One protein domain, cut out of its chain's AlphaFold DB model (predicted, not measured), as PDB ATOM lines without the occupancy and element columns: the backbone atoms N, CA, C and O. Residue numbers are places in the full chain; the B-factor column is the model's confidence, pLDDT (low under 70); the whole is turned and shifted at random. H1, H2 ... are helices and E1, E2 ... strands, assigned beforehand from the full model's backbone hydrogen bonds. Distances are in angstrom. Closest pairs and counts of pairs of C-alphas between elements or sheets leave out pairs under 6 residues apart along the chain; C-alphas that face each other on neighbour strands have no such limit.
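Overview. This is residues 3 to 91 of the 164 residues of an uncharacterized protein of Bacteroidetes bacterium (UniProt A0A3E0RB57). Two small lobes sit one after the other along the longest axis, each a three-stranded antiparallel sheet with one short helix: E1, E5 and E6 with H2, and E2, E3 and E4 with H1. The chain makes E1, crosses to build the other lobe, then returns through the long stretch 54 to 68 to finish the first with H2, E5 and E6. The printed part has 89 residues, with E1 E2 E3 E4 H1 H2 E5 E6 along it; the class is mixed, helices and strands, with under half of the residues in named elements. It is compact, with a radius of gyration of the C-alphas of 12.5 A and spans of 35 by 24 by 21 A.

Along the chain. E1, residues 15 to 18, begins at C-alpha 15 (178.411, 187.052, 130.206). E2 is residues 23 to 26, E3 29 to 32, and E4 35 to 39, 11.0 A long. H1 is residues 47 to 53, 10.2 A, and H2 69 to 74. E5 is residues 79 to 82, and E6, 87 to 90, ends at C-alpha 90 (167.185, 186.966, 130.410).

Arrangement. E5 is the inner strand between E1 and E6, antiparallel to both; N 16 and O 81 are 2.8 A apart and N 80 and O 88 2.9 A, within hydrogen-bond range. H2 is on this sheet at a height of 8.5 A, over none of its strands. E2, E3 and E4 form a meander, each strand the antiparallel neighbour of the one before; N 31 and O 24 are 2.8 A apart, N 30 and O 38 2.8 A. H1 only grazes this sheet; its closest C-alphas to E4, Arg 50 and Asp 39, are 6.0 A apart. In H1 and H2 every O i to N i+4 pair is within hydrogen-bond range.

Size, cuts and confidence. The C-alphas farthest apart, Arg 6 and Pro 55, are 37.0 A apart. The printed part has no cut. The link from H1 to H2 is long, 15 residues. No printed residue is under 70 in pLDDT.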
ATOM      1  N   VAL A   3     166.179 183.663 133.699       96.94
ATOM      2  CA  VAL A   3     166.703 184.591 134.704       96.94
ATOM      3  C   VAL A   3     165.986 185.919 134.535       96.94
ATOM      4  O   VAL A   3     165.850 186.425 133.426       96.94
ATOM      5  N   THR A   4     165.568 186.511 135.644       96.88
ATOM      6  CA  THR A   4     165.061 187.886 135.682       96.88
ATOM      7  C   THR A   4     165.995 188.745 136.527       96.88
ATOM      8  O   THR A   4     166.954 188.243 137.126       96.88
ATOM      9  N   TYR A   5     165.699 190.040 136.646       93.88
ATOM     10  CA  TYR A   5     166.473 190.924 137.515       93.88
ATOM     11  C   TYR A   5     166.573 190.432 138.972       93.88
ATOM     12  O   TYR A   5     167.551 190.734 139.651       93.88
ATOM     13  N   ARG A   6     165.598 189.648 139.456       93.44
ATOM     14  CA  ARG A   6     165.578 189.117 140.831       93.44
ATOM     15  C   ARG A   6     166.637 188.048 141.083       93.44
ATOM     16  O   ARG A   6     167.058 187.861 142.217       93.44
ATOM     17  N   SER A   7     167.039 187.331 140.036       95.69
ATOM     18  CA  SER A   7     167.999 186.226 140.104       95.69
ATOM     19  C   SER A   7     169.324 186.540 139.411       95.69
ATOM     20  O   SER A   7     170.185 185.666 139.334       95.69
ATOM     21  N   ILE A   8     169.508 187.761 138.895       94.31
ATOM     22  CA  ILE A   8     170.724 188.152 138.166       94.31
ATOM     23  C   ILE A   8     171.981 188.089 139.042       94.31
ATOM     24  O   ILE A   8     173.071 187.856 138.540       94.31
ATOM     25  N   ASN A   9     171.838 188.231 140.360       93.88
ATOM     26  CA  ASN A   9     172.933 188.088 141.318       93.88
ATOM     27  C   ASN A   9     173.525 186.668 141.374       93.88
ATOM     28  O   ASN A   9     174.618 186.495 141.901       93.88
ATOM     29  N   LYS A  10     172.818 185.658 140.847       95.25
ATOM     30  CA  LYS A  10     173.322 184.282 140.717       95.25
ATOM     31  C   LYS A  10     174.192 184.082 139.471       95.25
ATOM     32  O   LYS A  10     174.797 183.026 139.326       95.25
ATOM     33  N   ILE A  11     174.228 185.063 138.569       97.44
ATOM     34  CA  ILE A  11     174.953 184.998 137.300       97.44
ATOM     35  C   ILE A  11     176.350 185.575 137.478       97.44
ATOM     36  O   ILE A  11     176.518 186.680 137.997       97.44
ATOM     37  N   ARG A  12     177.362 184.834 137.014       97.12
ATOM     38  CA  ARG A  12     178.752 185.285 137.082       97.12
ATOM     39  C   ARG A  12     179.132 186.048 135.817       97.12
ATOM     40  O   ARG A  12     179.309 185.451 134.758       97.12
ATOM     41  N   PHE A  13     179.290 187.361 135.953       96.94
ATOM     42  CA  PHE A  13     179.827 188.217 134.897       96.94
ATOM     43  C   PHE A  13     181.350 188.010 134.707       96.94
ATOM     44  O   PHE A  13     182.028 187.648 135.673       96.94
ATOM     45  N   PRO A  14     181.898 188.268 133.503       97.50
ATOM     46  CA  PRO A  14     181.171 188.669 132.300       97.50
ATOM     47  C   PRO A  14     180.279 187.553 131.743       97.50
ATOM     48  O   PRO A  14     180.492 186.369 132.006       97.50
ATOM     49  N   VAL A  15     179.261 187.955 130.987       98.25
ATOM     50  CA  VAL A  15     178.411 187.052 130.206       98.25
ATOM     51  C   VAL A  15     178.624 187.319 128.721       98.25
ATOM     52  O   VAL A  15     179.037 188.414 128.342       98.25
ATOM     53  N   TYR A  16     178.328 186.343 127.873       98.31
ATOM     54  CA  TYR A  16     178.458 186.474 126.424       98.31
ATOM     55  C   TYR A  16     177.102 186.325 125.753       98.31
ATOM     56  O   TYR A  16     176.343 185.419 126.097       98.31
ATOM     57  N   GLU A  17     176.799 187.208 124.803       98.19
ATOM     58  CA  GLU A  17     175.570 187.135 124.011       98.19
ATOM     59  C   GLU A  17     175.580 185.914 123.094       98.19
ATOM     60  O   GLU A  17     176.571 185.632 122.414       98.19
ATOM     61  N   LEU A  18     174.442 185.229 123.034       97.56
ATOM     62  CA  LEU A  18     174.210 184.102 122.143       97.56
ATOM     63  C   LEU A  18     173.107 184.442 121.123       97.56
ATOM     64  O   LEU A  18     172.156 185.160 121.451       97.56
ATOM     65  N   PRO A  19     173.203 183.935 119.882       96.00
ATOM     66  CA  PRO A  19     172.209 184.183 118.838       96.00
ATOM     67  C   PRO A  19     170.880 183.453 119.080       96.00
ATOM     68  O   PRO A  19     169.826 183.956 118.699       96.00
ATOM     69  N   SER A  20     170.909 182.285 119.725       94.94
ATOM     70  CA  SER A  20     169.733 181.438 119.934       94.94
ATOM     71  C   SER A  20     169.774 180.741 121.299       94.94
ATOM     72  O   SER A  20     170.788 180.769 122.005       94.94
ATOM     73  N   GLY A  21     168.642 180.140 121.670       93.69
ATOM     74  CA  GLY A  21     168.472 179.313 122.868       93.69
ATOM     75  C   GLY A  21     168.612 177.812 122.604       93.69
ATOM     76  O   GLY A  21     168.233 177.024 123.468       93.69
ATOM     77  N   ASN A  22     169.105 177.418 121.423       93.88
ATOM     78  CA  ASN A  22     169.242 176.023 120.999       93.88
ATOM     79  C   ASN A  22     170.470 175.380 121.651       93.88
ATOM     80  O   ASN A  22     171.458 175.065 120.988       93.88
ATOM     81  N   TRP A  23     170.434 175.252 122.974       95.38
ATOM     82  CA  TRP A  23     171.542 174.689 123.729       95.38
ATOM     83  C   TRP A  23     171.275 173.246 124.086       95.38
ATOM     84  O   TRP A  23     170.210 172.906 124.601       95.38
ATOM     85  N   GLN A  24     172.291 172.419 123.902       95.56
ATOM     86  CA  GLN A  24     172.250 171.023 124.300       95.56
ATOM     87  C   GLN A  24     173.492 170.708 125.115       95.56
ATOM     88  O   GLN A  24     174.593 171.106 124.745       95.56
ATOM     89  N   ARG A  25     173.320 170.013 126.239       95.38
ATOM     90  CA  ARG A  25     174.441 169.533 127.045       95.38
ATOM     91  C   ARG A  25     174.495 168.013 126.960       95.38
ATOM     92  O   ARG A  25     173.507 167.363 127.289       95.38
ATOM     93  N   THR A  26     175.640 167.485 126.546       95.31
ATOM     94  CA  THR A  26     175.892 166.048 126.381       95.31
ATOM     95  C   THR A  26     177.332 165.771 126.799       95.31
ATOM     96  O   THR A  26     178.230 166.486 126.365       95.31
ATOM     97  N   ASP A  27     177.547 164.785 127.672       94.19
ATOM     98  CA  ASP A  27     178.878 164.316 128.101       94.19
ATOM     99  C   ASP A  27     179.845 165.437 128.527       94.19
ATOM    100  O   ASP A  27     181.011 165.482 128.141       94.19
ATOM    101  N   GLY A  28     179.342 166.403 129.303       94.50
ATOM    102  CA  GLY A  28     180.138 167.531 129.797       94.50
ATOM    103  C   GLY A  28     180.392 168.647 128.773       94.50
ATOM    104  O   GLY A  28     180.915 169.697 129.148       94.50
ATOM    105  N   LEU A  29     179.956 168.496 127.524       97.00
ATOM    106  CA  LEU A  29     180.027 169.530 126.493       97.00
ATOM    107  C   LEU A  29     178.694 170.269 126.377       97.00
ATOM    108  O   LEU A  29     177.627 169.657 126.349       97.00
ATOM    109  N   LEU A  30     178.750 171.596 126.297       97.62
ATOM    110  CA  LEU A  30     177.609 172.445 125.964       97.62
ATOM    111  C   LEU A  30     177.717 172.876 124.506       97.62
ATOM    112  O   LEU A  30     178.707 173.496 124.124       97.62
ATOM    113  N   PHE A  31     176.680 172.616 123.726       97.38
ATOM    114  CA  PHE A  31     176.594 172.947 122.312       97.38
ATOM    115  C   PHE A  31     175.617 174.089 122.050       97.38
ATOM    116  O   PHE A  31     174.652 174.282 122.791       97.38
ATOM    117  N   LEU A  32     175.870 174.814 120.966       96.75
ATOM    118  CA  LEU A  32     174.973 175.756 120.312       96.75
ATOM    119  C   LEU A  32     175.103 175.541 118.808       96.75
ATOM    120  O   LEU A  32     176.185 175.777 118.264       96.75
ATOM    121  N   ASP A  33     174.016 175.102 118.170       90.06
ATOM    122  CA  ASP A  33     173.953 174.838 116.725       90.06
ATOM    123  C   ASP A  33     175.211 174.059 116.239       90.06
ATOM    124  O   ASP A  33     175.984 174.534 115.406       90.06
ATOM    125  N   ASP A  34     175.474 172.903 116.869       91.88
ATOM    126  CA  ASP A  34     176.591 171.961 116.623       91.88
ATOM    127  C   ASP A  34     178.017 172.430 116.973       91.88
ATOM    128  O   ASP A  34     178.995 171.689 116.814       91.88
ATOM    129  N   LYS A  35     178.173 173.643 117.508       96.81
ATOM    130  CA  LYS A  35     179.462 174.156 117.993       96.81
ATOM    131  C   LYS A  35     179.539 174.154 119.508       96.81
ATOM    132  O   LYS A  35     178.552 174.399 120.191       96.81
ATOM    133  N   ILE A  36     180.738 173.951 120.043       97.44
ATOM    134  CA  ILE A  36     180.946 173.861 121.491       97.44
ATOM    135  C   ILE A  36     181.030 175.266 122.107       97.44
ATOM    136  O   ILE A  36     181.901 176.076 121.773       97.44
ATOM    137  N   LEU A  37     180.121 175.559 123.032       96.94
ATOM    138  CA  LEU A  37     180.152 176.734 123.898       96.94
ATOM    139  C   LEU A  37     181.073 176.533 125.099       96.94
ATOM    140  O   LEU A  37     181.845 177.431 125.417       96.94
ATOM    141  N   ASP A  38     181.000 175.382 125.757       97.81
ATOM    142  CA  ASP A  38     181.736 175.098 126.989       97.81
ATOM    143  C   ASP A  38     182.102 173.618 127.060       97.81
ATOM    144  O   ASP A  38     181.320 172.767 126.637       97.81
ATOM    145  N   ASP A  39     183.264 173.329 127.631       97.38
ATOM    146  CA  ASP A  39     183.761 171.980 127.869       97.38
ATOM    147  C   ASP A  39     184.039 171.818 129.364       97.38
ATOM    148  O   ASP A  39     185.108 172.170 129.857       97.38
ATOM    149  N   SER A  40     183.045 171.320 130.102       96.38
ATOM    150  CA  SER A  40     183.144 171.127 131.556       96.38
ATOM    151  C   SER A  40     183.988 169.920 131.974       96.38
ATOM    152  O   SER A  40     184.191 169.726 133.169       96.38
ATOM    153  N   ASN A  41     184.519 169.149 131.018       96.75
ATOM    154  CA  ASN A  41     185.492 168.095 131.308       96.75
ATOM    155  C   ASN A  41     186.905 168.667 131.508       96.75
ATOM    156  O   ASN A  41     187.766 168.005 132.084       96.75
ATOM    157  N   MET A  42     187.159 169.892 131.037       96.75
ATOM    158  CA  MET A  42     188.433 170.576 131.247       96.75
ATOM    159  C   MET A  42     188.516 171.194 132.637       96.75
ATOM    160  O   MET A  42     187.538 171.714 133.176       96.75
ATOM    161  N   SER A  43     189.724 171.197 133.196       95.19
ATOM    162  CA  SER A  43     189.980 171.832 134.486       95.19
ATOM    163  C   SER A  43     189.836 173.358 134.399       95.19
ATOM    164  O   SER A  43     190.214 173.979 133.403       95.19
ATOM    165  N   GLY A  44     189.297 173.981 135.446       94.00
ATOM    166  CA  GLY A  44     189.229 175.436 135.568       94.00
ATOM    167  C   GLY A  44     187.856 175.976 135.957       94.00
ATOM    168  O   GLY A  44     186.807 175.537 135.480       94.00
ATOM    169  N   ASP A  45     187.885 177.015 136.787       94.88
ATOM    170  CA  ASP A  45     186.691 177.588 137.416       94.88
ATOM    171  C   ASP A  45     185.845 178.444 136.471       94.88
ATOM    172  O   ASP A  45     184.724 178.825 136.810       94.88
ATOM    173  N   THR A  46     186.385 178.799 135.302       97.00
ATOM    174  CA  THR A  46     185.716 179.682 134.347       97.00
ATOM    175  C   THR A  46     185.612 179.059 132.965       97.00
ATOM    176  O   THR A  46     186.500 178.334 132.514       97.00
ATOM    177  N   LEU A  47     184.545 179.433 132.263       97.19
ATOM    178  CA  LEU A  47     184.311 179.153 130.852       97.19
ATOM    179  C   LEU A  47     185.557 179.450 130.007       97.19
ATOM    180  O   LEU A  47     185.959 178.637 129.181       97.19
ATOM    181  N   GLY A  48     186.195 180.602 130.233       96.00
ATOM    182  CA  GLY A  48     187.399 181.006 129.506       96.00
ATOM    183  C   GLY A  48     188.567 180.039 129.711       96.00
ATOM    184  O   GLY A  48     189.166 179.596 128.734       96.00
ATOM    185  N   MET A  49     188.852 179.653 130.960       97.06
ATOM    186  CA  MET A  49     189.930 178.704 131.271       97.06
ATOM    187  C   MET A  49     189.701 177.340 130.621       97.06
ATOM    188  O   MET A  49     190.631 176.778 130.042       97.06
ATOM    189  N   ARG A  50     188.470 176.824 130.685       97.69
ATOM    190  CA  ARG A  50     188.118 175.529 130.090       97.69
ATOM    191  C   ARG A  50     188.207 175.556 128.566       97.69
ATOM    192  O   ARG A  50     188.801 174.669 127.962       97.69
ATOM    193  N   ARG A  51     187.720 176.633 127.944       96.50
ATOM    194  CA  ARG A  51     187.808 176.844 126.490       96.50
ATOM    195  C   ARG A  51     189.238 176.999 125.971       96.50
ATOM    196  O   ARG A  51     189.474 176.689 124.811       96.50
ATOM    197  N   LEU A  52     190.178 177.488 126.783       96.00
ATOM    198  CA  LEU A  52     191.593 177.573 126.395       96.00
ATOM    199  C   LEU A  52     192.288 176.207 126.399       96.00
ATOM    200  O   LEU A  52     193.203 175.987 125.609       96.00
ATOM    201  N   GLN A  53     191.869 175.308 127.288       96.50
ATOM    202  CA  GLN A  53     192.495 173.997 127.484       96.50
ATOM    203  C   GLN A  53     191.866 172.891 126.634       96.50
ATOM    204  O   GLN A  53     192.498 171.862 126.411       96.50
ATOM    205  N   THR A  54     190.631 173.089 126.170       96.50
ATOM    206  CA  THR A  54     189.895 172.063 125.429       96.50
ATOM    207  C   THR A  54     190.643 171.604 124.165       96.50
ATOM    208  O   THR A  54     191.141 172.428 123.386       96.50
ATOM    209  N   PRO A  55     190.719 170.284 123.910       96.19
ATOM    210  CA  PRO A  55     191.311 169.764 122.681       96.19
ATOM    211  C   PRO A  55     190.425 170.044 121.457       96.19
ATOM    212  O   PRO A  55     190.917 170.050 120.323       96.19
ATOM    213  N   HIS A  56     189.130 170.299 121.671       96.38
ATOM    214  CA  HIS A  56     188.152 170.515 120.614       96.38
ATOM    215  C   HIS A  56     188.419 171.810 119.834       96.38
ATOM    216  O   HIS A  56     188.698 172.866 120.400       96.38
ATOM    217  N   LYS A  57     188.309 171.744 118.501       94.00
ATOM    218  CA  LYS A  57     188.555 172.893 117.605       94.00
ATOM    219  C   LYS A  57     187.278 173.543 117.075       94.00
ATOM    220  O   LYS A  57     187.312 174.689 116.640       94.00
ATOM    221  N   ASN A  58     186.140 172.859 117.163       95.94
ATOM    222  CA  ASN A  58     184.823 173.344 116.742       95.94
ATOM    223  C   ASN A  58     184.151 174.236 117.807       95.94
ATOM    224  O   ASN A  58     182.952 174.122 118.068       95.94
ATOM    225  N   LEU A  59     184.916 175.134 118.434       97.25
ATOM    226  CA  LEU A  59     184.380 176.066 119.421       97.25
ATOM    227  C   LEU A  59     183.503 177.132 118.753       97.25
ATOM    228  O   LEU A  59     183.858 177.717 117.726       97.25
ATOM    229  N   PHE A  60     182.371 177.443 119.376       97.25
ATOM    230  CA  PHE A  60     181.555 178.589 118.998       97.25
ATOM    231  C   PHE A  60     182.280 179.888 119.394       97.25
ATOM    232  O   PHE A  60     182.711 180.004 120.544       97.25
ATOM    233  N   PRO A  61     182.442 180.874 118.495       96.44
ATOM    234  CA  PRO A  61     183.132 182.121 118.816       96.44
ATOM    235  C   PRO A  61     182.263 183.043 119.683       96.44
ATOM    236  O   PRO A  61     181.200 183.491 119.259       96.44
ATOM    237  N   LEU A  62     182.749 183.389 120.877       96.50
ATOM    238  CA  LEU A  62     182.100 184.344 121.780       96.50
ATOM    239  C   LEU A  62     182.611 185.760 121.479       96.50
ATOM    240  O   LEU A  62     183.706 186.126 121.895       96.50
ATOM    241  N   LYS A  63     181.844 186.534 120.699       95.00
ATOM    242  CA  LYS A  63     182.273 187.855 120.192       95.00
ATOM    243  C   LYS A  63     181.835 189.032 121.062       95.00
ATOM    244  O   LYS A  63     182.553 190.020 121.158       95.00
ATOM    245  N   ASN A  64     180.663 188.921 121.679       96.50
ATOM    246  CA  ASN A  64     180.018 190.028 122.375       96.50
ATOM    247  C   ASN A  64     180.012 189.751 123.876       96.50
ATOM    248  O   ASN A  64     179.195 188.966 124.362       96.50
ATOM    249  N   GLN A  65     180.940 190.380 124.592       97.06
ATOM    250  CA  GLN A  65     181.018 190.323 126.047       97.06
ATOM    251  C   GLN A  65     180.165 191.427 126.681       97.06
ATOM    252  O   GLN A  65     180.148 192.566 126.217       97.06
ATOM    253  N   VAL A  66     179.492 191.091 127.778       97.56
ATOM    254  CA  VAL A  66     178.673 191.991 128.583       97.56
ATOM    255  C   VAL A  66     179.102 191.880 130.044       97.56
ATOM    256  O   VAL A  66     179.051 190.803 130.632       97.56
ATOM    257  N   ASP A  67     179.486 193.002 130.653       95.62
ATOM    258  CA  ASP A  67     180.130 192.999 131.979       95.62
ATOM    259  C   ASP A  67     179.171 193.225 133.155       95.62
ATOM    260  O   ASP A  67     179.557 193.092 134.314       95.62
ATOM    261  N   ASN A  68     177.928 193.633 132.893       95.19
ATOM    262  CA  ASN A  68     176.976 193.983 133.946       95.19
ATOM    263  C   ASN A  68     175.518 193.916 133.473       95.19
ATOM    264  O   ASN A  68     175.220 193.846 132.279       95.19
ATOM    265  N   LEU A  69     174.594 194.015 134.436       95.81
ATOM    266  CA  LEU A  69     173.151 194.030 134.185       95.81
ATOM    267  C   LEU A  69     172.731 195.137 133.205       95.81
ATOM    268  O   LEU A  69     171.886 194.885 132.355       95.81
ATOM    269  N   ARG A  70     173.319 196.342 133.265       95.56
ATOM    270  CA  ARG A  70     173.000 197.421 132.308       95.56
ATOM    271  C   ARG A  70     173.238 196.959 130.868       95.56
ATOM    272  O   ARG A  70     172.410 197.252 130.009       95.56
ATOM    273  N   GLY A  71     174.337 196.257 130.601       96.38
ATOM    274  CA  GLY A  71     174.610 195.706 129.275       96.38
ATOM    275  C   GLY A  71     173.606 194.622 128.871       96.38
ATOM    276  O   GLY A  71     173.087 194.681 127.762       96.38
ATOM    277  N   VAL A  72     173.222 193.726 129.789       97.50
ATOM    278  CA  VAL A  72     172.175 192.711 129.537       97.50
ATOM    279  C   VAL A  72     170.842 193.378 129.182       97.50
ATOM    280  O   VAL A  72     170.182 192.996 128.222       97.50
ATOM    281  N   LEU A  73     170.468 194.438 129.904       96.81
ATOM    282  CA  LEU A  73     169.247 195.204 129.645       96.81
ATOM    283  C   LEU A  73     169.250 195.903 128.281       96.81
ATOM    284  O   LEU A  73     168.180 196.078 127.692       96.81
ATOM    285  N   LYS A  74     170.422 196.323 127.796       95.75
ATOM    286  CA  LYS A  74     170.597 197.014 126.509       95.75
ATOM    287  C   LYS A  74     170.880 196.073 125.337       95.75
ATOM    288  O   LYS A  74     170.896 196.539 124.203       95.75
ATOM    289  N   SER A  75     171.076 194.784 125.600       96.25
ATOM    290  CA  SER A  75     171.272 193.783 124.560       96.25
ATOM    291  C   SER A  75     170.004 193.578 123.730       96.25
ATOM    292  O   SER A  75     168.879 193.683 124.232       96.25
ATOM    293  N   ASN A  76     170.204 193.257 122.451       93.75
ATOM    294  CA  ASN A  76     169.133 192.886 121.526       93.75
ATOM    295  C   ASN A  76     168.757 191.402 121.637       93.75
ATOM    296  O   ASN A  76     167.645 191.024 121.270       93.75
ATOM    297  N   THR A  77     169.666 190.557 122.138       96.06
ATOM    298  CA  THR A  77     169.366 189.151 122.412       96.06
ATOM    299  C   THR A  77     168.855 188.983 123.838       96.06
ATOM    300  O   THR A  77     169.102 189.795 124.728       96.06
ATOM    301  N   LYS A  78     168.137 187.884 124.059       97.44
ATOM    302  CA  LYS A  78     167.754 187.411 125.392       97.44
ATOM    303  C   LYS A  78     168.599 186.227 125.854       97.44
ATOM    304  O   LYS A  78     168.398 185.759 126.963       97.44
ATOM    305  N   HIS A  79     169.493 185.718 125.014       98.12
ATOM    306  CA  HIS A  79     170.234 184.478 125.221       98.12
ATOM    307  C   HIS A  79     171.678 184.795 125.605       98.12
ATOM    308  O   HIS A  79     172.341 185.567 124.914       98.12
ATOM    309  N   PHE A  80     172.168 184.195 126.687       98.44
ATOM    310  CA  PHE A  80     173.501 184.468 127.218       98.44
ATOM    311  C   PHE A  80     174.150 183.207 127.784       98.44
ATOM    312  O   PHE A  80     173.460 182.252 128.137       98.44
ATOM    313  N   ILE A  81     175.472 183.231 127.932       98.12
ATOM    314  CA  ILE A  81     176.236 182.277 128.743       98.12
ATOM    315  C   ILE A  81     177.097 183.026 129.751       98.12
ATOM    316  O   ILE A  81     177.729 184.025 129.409       98.12
ATOM    317  N   ASP A  82     177.094 182.570 131.000       97.88
ATOM    318  CA  ASP A  82     177.879 183.177 132.070       97.88
ATOM    319  C   ASP A  82     179.309 182.627 132.152       97.88
ATOM    320  O   ASP A  82     179.663 181.629 131.521       97.88
ATOM    321  N   SER A  83     180.149 183.266 132.966       97.69
ATOM    322  CA  SER A  83     181.538 182.838 133.151       97.69
ATOM    323  C   SER A  83     181.687 181.484 133.849       97.69
ATOM    324  O   SER A  83     182.783 180.934 133.836       97.69
ATOM    325  N   ASN A  84     180.629 180.922 134.438       97.00
ATOM    326  CA  ASN A  84     180.639 179.559 134.972       97.00
ATOM    327  C   ASN A  84     180.250 178.514 133.909       97.00
ATOM    328  O   ASN A  84     180.404 177.322 134.166       97.00
ATOM    329  N   GLY A  85     179.805 178.925 132.716       96.25
ATOM    330  CA  GLY A  85     179.364 178.031 131.639       96.25
ATOM    331  C   GLY A  85     177.863 177.719 131.654       96.25
ATOM    332  O   GLY A  85     177.410 176.788 130.979       96.25
ATOM    333  N   HIS A  86     177.067 178.478 132.411       95.94
ATOM    334  CA  HIS A  86     175.615 178.336 132.440       95.94
ATOM    335  C   HIS A  86     174.971 179.198 131.360       95.94
ATOM    336  O   HIS A  86     175.044 180.428 131.402       95.94
ATOM    337  N   ALA A  87     174.292 178.552 130.415       97.31
ATOM    338  CA  ALA A  87     173.470 179.247 129.439       97.31
ATOM    339  C   ALA A  87     172.096 179.612 130.026       97.31
ATOM    340  O   ALA A  87     171.429 178.801 130.687       97.31
ATOM    341  N   PHE A  88     171.666 180.850 129.806       98.06
ATOM    342  CA  PHE A  88     170.444 181.389 130.384       98.06
ATOM    343  C   PHE A  88     169.739 182.391 129.474       98.06
ATOM    344  O   PHE A  88     170.345 183.063 128.640       98.06
ATOM    345  N   ILE A  89     168.422 182.477 129.652       98.25
ATOM    346  CA  ILE A  89     167.560 183.444 128.984       98.25
ATOM    347  C   ILE A  89     167.266 184.564 129.972       98.25
ATOM    348  O   ILE A  89     166.735 184.289 131.045       98.25
ATOM    349  N   TYR A  90     167.589 185.807 129.627       98.19
ATOM    350  CA  TYR A  90     167.185 186.966 130.410       98.19
ATOM    351  C   TYR A  90     165.794 187.442 129.988       98.19
ATOM    352  O   TYR A  90     165.593 187.874 128.850       98.19
ATOM    353  N   GLU A  91     164.834 187.390 130.905       97.56
ATOM    354  CA  GLU A  91     163.467 187.841 130.668       97.56
ATOM    355  C   GLU A  91     163.160 189.119 131.451       97.56
ATOM    356  O   GLU A  91     163.181 189.149 132.684       97.56
TER     357      GLU A  91